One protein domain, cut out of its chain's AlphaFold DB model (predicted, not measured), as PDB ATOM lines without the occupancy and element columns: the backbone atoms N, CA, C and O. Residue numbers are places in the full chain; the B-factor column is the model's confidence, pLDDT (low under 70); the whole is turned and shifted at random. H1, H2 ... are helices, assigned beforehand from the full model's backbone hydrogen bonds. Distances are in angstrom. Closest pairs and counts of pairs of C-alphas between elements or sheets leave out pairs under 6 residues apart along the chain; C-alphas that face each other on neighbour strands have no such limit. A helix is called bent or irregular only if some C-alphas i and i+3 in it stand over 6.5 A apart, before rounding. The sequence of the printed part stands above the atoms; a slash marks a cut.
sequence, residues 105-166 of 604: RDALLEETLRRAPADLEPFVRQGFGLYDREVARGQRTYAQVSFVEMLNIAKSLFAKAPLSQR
ATOM      1  N   ARG A 105      10.020  28.893  41.561       84.56
ATOM      2  CA  ARG A 105       8.786  29.665  41.747       84.56
ATOM      3  C   ARG A 105       8.333  30.337  40.454       84.56
ATOM      4  O   ARG A 105       7.151  30.290  40.127       84.56
ATOM      5  N   ASP A 106       9.256  30.974  39.750       80.44
ATOM      6  CA  ASP A 106       8.971  31.837  38.610       80.44
ATOM      7  C   ASP A 106       8.669  30.991  37.363       80.44
ATOM      8  O   ASP A 106       7.693  31.274  36.670       80.44
ATOM      9  N   ALA A 107       9.370  29.865  37.171       82.75
ATOM     10  CA  ALA A 107       9.006  28.853  36.174       82.75
ATOM     11  C   ALA A 107       7.622  28.228  36.446       82.75
ATOM     12  O   ALA A 107       6.822  28.047  35.525       82.75
ATOM     13  N   LEU A 108       7.292  27.934  37.713       84.94
ATOM     14  CA  LEU A 108       5.963  27.434  38.082       84.94
ATOM     15  C   LEU A 108       4.878  28.507  37.882       84.94
ATOM     16  O   LEU A 108       3.764  28.174  37.477       84.94
ATOM     17  N   LEU A 109       5.182  29.781  38.143       86.12
ATOM     18  CA  LEU A 109       4.276  30.911  37.922       86.12
ATOM     19  C   LEU A 109       3.985  31.109  36.431       86.12
ATOM     20  O   LEU A 109       2.818  31.234  36.065       86.12
ATOM     21  N   GLU A 110       5.009  31.080  35.578       84.44
ATOM     22  CA  GLU A 110       4.863  31.159  34.121       84.44
ATOM     23  C   GLU A 110       4.006  30.003  33.583       84.44
ATOM     24  O   GLU A 110       2.999  30.233  32.912       84.44
ATOM     25  N   GLU A 111       4.319  28.761  33.961       84.56
ATOM     26  CA  GLU A 111       3.582  27.565  33.531       84.56
ATOM     27  C   GLU A 111       2.146  27.497  34.100       84.56
ATOM     28  O   GLU A 111       1.251  26.905  33.484       84.56
ATOM     29  N   THR A 112       1.892  28.133  35.252       86.69
ATOM     30  CA  THR A 112       0.538  28.295  35.812       86.69
ATOM     31  C   THR A 112      -0.254  29.350  35.041       86.69
ATOM     32  O   THR A 112      -1.398  29.087  34.672       86.69
ATOM     33  N   LEU A 113       0.337  30.518  34.761       85.00
ATOM     34  CA  LEU A 113      -0.303  31.596  33.997       85.00
ATOM     35  C   LEU A 113      -0.602  31.156  32.557       85.00
ATOM     36  O   LEU A 113      -1.718  31.343  32.086       85.00
ATOM     37  N   ARG A 114       0.328  30.453  31.899       85.06
ATOM     38  CA  ARG A 114       0.160  29.896  30.543       85.06
ATOM     39  C   ARG A 114      -1.012  28.910  30.412       85.06
ATOM     40  O   ARG A 114      -1.470  28.646  29.302       85.06
ATOM     41  N   ARG A 115      -1.500  28.345  31.525       81.75
ATOM     42  CA  ARG A 115      -2.696  27.479  31.580       81.75
ATOM     43  C   ARG A 115      -3.880  28.093  32.341       81.75
ATOM     44  O   ARG A 115      -4.880  27.404  32.553       81.75
ATOM     45  N   ALA A 116      -3.792  29.355  32.749       84.44
ATOM     46  CA  ALA A 116      -4.891  30.078  33.371       84.44
ATOM     47  C   ALA A 116      -5.756  30.774  32.301       84.44
ATOM     48  O   ALA A 116      -5.223  31.360  31.363       84.44
ATOM     49  N   PRO A 117      -7.095  30.770  32.435       82.00
ATOM     50  CA  PRO A 117      -7.939  31.770  31.787       82.00
ATOM     51  C   PRO A 117      -7.575  33.179  32.279       82.00
ATOM     52  O   PRO A 117      -7.265  33.340  33.462       82.00
ATOM     53  N   ALA A 118      -7.683  34.196  31.418       75.94
ATOM     54  CA  ALA A 118      -7.304  35.580  31.737       75.94
ATOM     55  C   ALA A 118      -7.955  36.111  33.035       75.94
ATOM     56  O   ALA A 118      -7.285  36.711  33.875       75.94
ATOM     57  N   ASP A 119      -9.237  35.794  33.266       79.94
ATOM     58  CA  ASP A 119      -9.992  36.190  34.471       79.94
ATOM     59  C   ASP A 119      -9.400  35.643  35.791       79.94
ATOM     60  O   ASP A 119      -9.729  36.122  36.879       79.94
ATOM     61  N   LEU A 120      -8.540  34.619  35.715       83.44
ATOM     62  CA  LEU A 120      -7.884  33.976  36.855       83.44
ATOM     63  C   LEU A 120      -6.446  34.460  37.092       83.44
ATOM     64  O   LEU A 120      -5.935  34.234  38.186       83.44
ATOM     65  N   GLU A 121      -5.800  35.154  36.151       83.44
ATOM     66  CA  GLU A 121      -4.424  35.657  36.307       83.44
ATOM     67  C   GLU A 121      -4.160  36.473  37.592       83.44
ATOM     68  O   GLU A 121      -3.185  36.164  38.290       83.44
ATOM     69  N   PRO A 122      -4.989  37.469  37.985       82.75
ATOM     70  CA  PRO A 122      -4.760  38.200  39.235       82.75
ATOM     71  C   PRO A 122      -4.871  37.286  40.466       82.75
ATOM     72  O   PRO A 122      -4.116  37.444  41.426       82.75
ATOM     73  N   PHE A 123      -5.742  36.274  40.418       86.38
ATOM     74  CA  PHE A 123      -5.929  35.298  41.493       86.38
ATOM     75  C   PHE A 123      -4.829  34.225  41.521       86.38
ATOM     76  O   PHE A 123      -4.496  33.730  42.596       86.38
ATOM     77  N   VAL A 124      -4.196  33.916  40.381       86.19
ATOM     78  CA  VAL A 124      -2.949  33.135  40.323       86.19
ATOM     79  C   VAL A 124      -1.832  33.903  41.022       86.19
ATOM     80  O   VAL A 124      -1.222  33.372  41.947       86.19
ATOM     81  N   ARG A 125      -1.607  35.177  40.669       86.75
ATOM     82  CA  ARG A 125      -0.571  36.006  41.317       86.75
ATOM     83  C   ARG A 125      -0.825  36.180  42.821       86.75
ATOM     84  O   ARG A 125       0.112  36.072  43.610       86.75
ATOM     85  N   GLN A 126      -2.084  36.349  43.233       83.88
ATOM     86  CA  GLN A 126      -2.480  36.357  44.647       83.88
ATOM     87  C   GLN A 126      -2.220  35.005  45.337       83.88
ATOM     88  O   GLN A 126      -1.723  34.983  46.461       83.88
ATOM     89  N   GLY A 127      -2.515  33.882  44.672       87.62
ATOM     90  CA  GLY A 127      -2.261  32.530  45.177       87.62
ATOM     91  C   GLY A 127      -0.775  32.249  45.405       87.62
ATOM     92  O   GLY A 127      -0.408  31.748  46.467       87.62
ATOM     93  N   PHE A 128       0.091  32.652  44.467       88.00
ATOM     94  CA  PHE A 128       1.544  32.599  44.656       88.00
ATOM     95  C   PHE A 128       1.987  33.449  45.852       88.00
ATOM     96  O   PHE A 128       2.685  32.926  46.711       88.00
ATOM     97  N   GLY A 129       1.493  34.686  45.990       84.00
ATOM     98  CA  GLY A 129       1.810  35.561  47.130       84.00
ATOM     99  C   GLY A 129       1.300  35.084  48.503       84.00
ATOM    100  O   GLY A 129       1.758  35.580  49.535       84.00
ATOM    101  N   LEU A 130       0.365  34.126  48.544       83.19
ATOM    102  CA  LEU A 130       0.006  33.397  49.767       83.19
ATOM    103  C   LEU A 130       0.958  32.220  50.011       83.19
ATOM    104  O   LEU A 130       1.445  32.066  51.129       83.19
ATOM    105  N   TYR A 131       1.266  31.441  48.974       85.19
ATOM    106  CA  TYR A 131       2.185  30.305  49.059       85.19
ATOM    107  C   TYR A 131       3.617  30.741  49.424       85.19
ATOM    108  O   TYR A 131       4.255  30.111  50.264       85.19
ATOM    109  N   ASP A 132       4.075  31.891  48.915       83.75
ATOM    110  CA  ASP A 132       5.322  32.568  49.303       83.75
ATOM    111  C   ASP A 132       5.450  32.707  50.833       83.75
ATOM    112  O   ASP A 132       6.530  32.532  51.395       83.75
ATOM    113  N   ARG A 133       4.339  32.975  51.535       81.44
ATOM    114  CA  ARG A 133       4.310  33.140  53.001       81.44
ATOM    115  C   ARG A 133       4.376  31.810  53.749       81.44
ATOM    116  O   ARG A 133       4.869  31.783  54.871       81.44
ATOM    117  N   GLU A 134       3.885  30.723  53.160       78.06
ATOM    118  CA  GLU A 134       4.003  29.368  53.719       78.06
ATOM    119  C   GLU A 134       5.422  28.813  53.507       78.06
ATOM    120  O   GLU A 134       5.994  28.211  54.419       78.06
ATOM    121  N   VAL A 135       6.029  29.099  52.350       81.06
ATOM    122  CA  VAL A 135       7.436  28.787  52.043       81.06
ATOM    123  C   VAL A 135       8.384  29.588  52.940       81.06
ATOM    124  O   VAL A 135       9.282  29.008  53.545       81.06
ATOM    125  N   ALA A 136       8.146  30.891  53.135       73.81
ATOM    126  CA  ALA A 136       8.925  31.726  54.058       73.81
ATOM    127  C   ALA A 136       8.799  31.305  55.538       73.81
ATOM    128  O   ALA A 136       9.643  31.665  56.356       73.81
ATOM    129  N   ARG A 137       7.767  30.528  55.891       76.88
ATOM    130  CA  ARG A 137       7.594  29.897  57.213       76.88
ATOM    131  C   ARG A 137       8.186  28.484  57.298       76.88
ATOM    132  O   ARG A 137       8.015  27.827  58.320       76.88
ATOM    133  N   GLY A 138       8.829  27.994  56.236       74.81
ATOM    134  CA  GLY A 138       9.374  26.636  56.155       74.81
ATOM    135  C   GLY A 138       8.316  25.526  56.122       74.81
ATOM    136  O   GLY A 138       8.657  24.360  56.289       74.81
ATOM    137  N   GLN A 139       7.034  25.859  55.924       72.81
ATOM    138  CA  GLN A 139       5.931  24.890  55.993       72.81
ATOM    139  C   GLN A 139       5.726  24.123  54.679       72.81
ATOM    140  O   GLN A 139       5.092  23.068  54.680       72.81
ATOM    141  N   ARG A 140       6.226  24.659  53.557       77.56
ATOM    142  CA  ARG A 140       6.111  24.103  52.198       77.56
ATOM    143  C   ARG A 140       7.317  24.488  51.335       77.56
ATOM    144  O   ARG A 140       8.082  25.374  51.703       77.56
ATOM    145  N   THR A 141       7.466  23.856  50.168       80.88
ATOM    146  CA  THR A 141       8.489  24.206  49.165       80.88
ATOM    147  C   THR A 141       7.910  24.204  47.747       80.88
ATOM    148  O   THR A 141       7.023  23.412  47.435       80.88
ATOM    149  N   TYR A 142       8.449  25.042  46.854       79.88
ATOM    150  CA  TYR A 142       8.023  25.083  45.445       79.88
ATOM    151  C   TYR A 142       8.369  23.815  44.644       79.88
ATOM    152  O   TYR A 142       7.763  23.573  43.607       79.88
ATOM    153  N   ALA A 143       9.285  22.972  45.131       70.88
ATOM    154  CA  ALA A 143       9.641  21.701  44.492       70.88
ATOM    155  C   ALA A 143       8.574  20.595  44.658       70.88
ATOM    156  O   ALA A 143       8.703  19.529  44.063       70.88
ATOM    157  N   GLN A 144       7.548  20.821  45.489       67.19
ATOM    158  CA  GLN A 144       6.558  19.808  45.882       67.19
ATOM    159  C   GLN A 144       5.128  20.105  45.406       67.19
ATOM    160  O   GLN A 144       4.243  19.293  45.663       67.19
ATOM    161  N   VAL A 145       4.878  21.240  44.743       78.56
ATOM    162  CA  VAL A 145       3.529  21.663  44.328       78.56
ATOM    163  C   VAL A 145       3.417  21.838  42.820       78.56
ATOM    164  O   VAL A 145       4.278  22.418  42.161       78.56
ATOM    165  N   SER A 146       2.314  21.335  42.277       85.19
ATOM    166  CA  SER A 146       1.986  21.388  40.858       85.19
ATOM    167  C   SER A 146       1.268  22.684  40.462       85.19
ATOM    168  O   SER A 146       0.550  23.305  41.251       85.19
ATOM    169  N   PHE A 147       1.351  23.041  39.176       83.19
ATOM    170  CA  PHE A 147       0.546  24.132  38.613       83.19
ATOM    171  C   PHE A 147      -0.969  23.877  38.778       83.19
ATOM    172  O   PHE A 147      -1.753  24.819  38.843       83.19
ATOM    173  N   VAL A 148      -1.400  22.610  38.872       84.56
ATOM    174  CA  VAL A 148      -2.810  22.228  39.067       84.56
ATOM    175  C   VAL A 148      -3.301  22.649  40.452       84.56
ATOM    176  O   VAL A 148      -4.397  23.192  40.578       84.56
ATOM    177  N   GLU A 149      -2.483  22.457  41.486       83.06
ATOM    178  CA  GLU A 149      -2.787  22.915  42.844       83.06
ATOM    179  C   GLU A 149      -2.795  24.445  42.921       83.06
ATOM    180  O   GLU A 149      -3.732  25.013  43.481       83.06
ATOM    181  N   MET A 150      -1.849  25.124  42.261       87.31
ATOM    182  CA  MET A 150      -1.843  26.591  42.173       87.31
ATOM    183  C   MET A 150      -3.066  27.145  41.420       87.31
ATOM    184  O   MET A 150      -3.678  28.112  41.877       87.31
ATOM    185  N   LEU A 151      -3.511  26.499  40.332       84.62
ATOM    186  CA  LEU A 151      -4.775  26.829  39.660       84.62
ATOM    187  C   LEU A 151      -5.996  26.571  40.553       84.62
ATOM    188  O   LEU A 151      -6.972  27.317  40.483       84.62
ATOM    189  N   ASN A 152      -5.978  25.539  41.398       84.81
ATOM    190  CA  ASN A 152      -7.078  25.254  42.323       84.81
ATOM    191  C   ASN A 152      -7.125  26.254  43.493       84.81
ATOM    192  O   ASN A 152      -8.216  26.670  43.891       84.81
ATOM    193  N   ILE A 153      -5.969  26.725  43.977       86.06
ATOM    194  CA  ILE A 153      -5.868  27.857  44.911       86.06
ATOM    195  C   ILE A 153      -6.435  29.125  44.255       86.06
ATOM    196  O   ILE A 153      -7.330  29.750  44.826       86.06
ATOM    197  N   ALA A 154      -6.011  29.457  43.030       86.19
ATOM    198  CA  ALA A 154      -6.515  30.611  42.280       86.19
ATOM    199  C   ALA A 154      -8.039  30.557  42.063       86.19
ATOM    200  O   ALA A 154      -8.736  31.541  42.306       86.19
ATOM    201  N   LYS A 155      -8.587  29.389  41.698       85.25
ATOM    202  CA  LYS A 155     -10.040  29.164  41.593       85.25
ATOM    203  C   LYS A 155     -10.755  29.328  42.936       85.25
ATOM    204  O   LYS A 155     -11.846  29.889  42.964       85.25
ATOM    205  N   SER A 156     -10.158  28.887  44.048       85.94
ATOM    206  CA  SER A 156     -10.726  29.091  45.390       85.94
ATOM    207  C   SER A 156     -10.759  30.571  45.783       85.94
ATOM    208  O   SER A 156     -11.733  31.016  46.387       85.94
ATOM    209  N   LEU A 157      -9.730  31.343  45.414       85.44
ATOM    210  CA  LEU A 157      -9.683  32.793  45.619       85.44
ATOM    211  C   LEU A 157     -10.724  33.511  44.749       85.44
ATOM    212  O   LEU A 157     -11.541  34.255  45.283       85.44
ATOM    213  N   PHE A 158     -10.789  33.206  43.449       83.75
ATOM    214  CA  PHE A 158     -11.814  33.729  42.537       83.75
ATOM    215  C   PHE A 158     -13.235  33.436  43.049       83.75
ATOM    216  O   PHE A 158     -14.073  34.337  43.113       83.75
ATOM    217  N   ALA A 159     -13.500  32.203  43.500       83.06
ATOM    218  CA  ALA A 159     -14.787  31.786  44.063       83.06
ATOM    219  C   ALA A 159     -15.170  32.517  45.367       83.06
ATOM    220  O   ALA A 159     -16.357  32.617  45.673       83.06
ATOM    221  N   LYS A 160     -14.197  33.079  46.096       82.94
ATOM    222  CA  LYS A 160     -14.403  33.881  47.318       82.94
ATOM    223  C   LYS A 160     -14.386  35.396  47.074       82.94
ATOM    224  O   LYS A 160     -14.820  36.147  47.941       82.94
ATOM    225  N   ALA A 161     -13.903  35.854  45.919       79.44
ATOM    226  CA  ALA A 161     -13.829  37.274  45.582       79.44
ATOM    227  C   ALA A 161     -15.222  37.890  45.317       79.44
ATOM    228  O   ALA A 161     -16.051  37.249  44.664       79.44
ATOM    229  N   PRO A 162     -15.490  39.134  45.764       72.94
ATOM    230  CA  PRO A 162     -16.735  39.842  45.466       72.94
ATOM    231  C   PRO A 162     -16.875  40.142  43.965       72.94
ATOM    232  O   PRO A 162     -15.887  40.300  43.246       72.94
ATOM    233  N   LEU A 163     -18.118  40.270  43.488       62.38
ATOM    234  CA  LEU A 163     -18.439  40.426  42.059       62.38
ATOM    235  C   LEU A 163     -17.717  41.609  41.386       62.38
ATOM    236  O   LEU A 163     -17.297  41.490  40.238       62.38
ATOM    237  N   SER A 164     -17.494  42.705  42.115       62.81
ATOM    238  CA  SER A 164     -16.761  43.891  41.647       62.81
ATOM    239  C   SER A 164     -15.276  43.642  41.335       62.81
ATOM    240  O   SER A 164     -14.689  44.392  40.560       62.81
ATOM    241  N   GLN A 165     -14.666  42.581  41.880       60.22
ATOM    242  CA  GLN A 165     -13.304  42.155  41.533       60.22
ATOM    243  C   GLN A 165     -13.270  41.157  40.361       60.22
ATOM    244  O   GLN A 165     -12.236  41.021  39.716       60.22
ATOM    245  N   ARG A 166     -14.391  40.496  40.035       59.69
ATOM    246  CA  ARG A 166     -14.482  39.515  38.931       59.69
ATOM    247  C   ARG A 166     -14.718  40.135  37.547       59.69
ATOM    248  O   ARG A 166     -14.807  39.399  36.573       59.69
TER     249      ARG A 166
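What this domain is: This is residues 105 to 166 of the 604 residues of an uncharacterized protein of Leptomonas pyrrhocoris (UniProt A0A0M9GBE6). Two helices, H1 and H2, form a helical hairpin, and a third, H3, crosses one side of it, packing on both. The later part of H2 runs on past these contacts, and residues 133 to 138 stick out at its end before the link folds back to the start of H3. The printed part has 62 residues with three named helices, in the order H1, H2, H3, and no named strand, and its class is all helix. The whole is compact, with a radius of gyration of the C-alphas of 11.4 A, and it is only just elongated, with spans of 34 by 23 by 14 A.

Where its parts are: H1 is residues 105 to 113, 12.1 A from first to last C-alpha, and it begins at C-alpha 105 at (8.786, 29.665, 41.747). H2, residues 118 to 135, is the longest helix with 18 residues and a length of 26.0 A; its C-alpha 135 is at (7.436, 28.787, 52.043). H2 is irregular: C-alphas 119 and 122 are 7.4 A apart, where a regular helix has about 5 A. H3 is residues 147 to 160, 19.9 A long, and ends at C-alpha 160 at (-14.403, 33.881, 47.318).

How they stand to each other: H1 and H2 are a helical hairpin, running opposite ways at a shallow tilt of 25 degrees. They touch, H2 with residues 121 to 128 alone, and their closest C-alphas are those of Leu 113 and Glu 121, 6.2 A apart. H3 touches H1 with residues 147 to 151 alone; the closest C-alphas, of Thr 112 and Phe 147, are 5.0 A apart. H1 and H3 run the same way at a steep tilt of 65 degrees. H2 touches H3 with residues 120 to 128 alone, and the closest C-alphas of the two, of Val 124 and Ala 154, are 4.8 A apart. The lines of H2 and H3 stand at 72 degrees, only just about perpendicular. The helix packing is mostly crossed, but only just, with 1 of the 3 touching pairs at a shallow tilt. In H1 and H3 every O i to N i+4 pair is within hydrogen-bond range; in H2 11 of 14 are.

The domain as a whole: The two C-alphas farthest apart, of Ala 143 and Ser 164, are 34.6 A apart. The printed part has no cut. The link from H1 to H2, 4 residues, is tight; that from H2 to H3, 11 residues, is long. Residues 133 to 138, of which 133 to 135 belong to H2, stand free. The mean pLDDT of the printed part is 80.9; residue 144 and residues 163 to 166 are under 70.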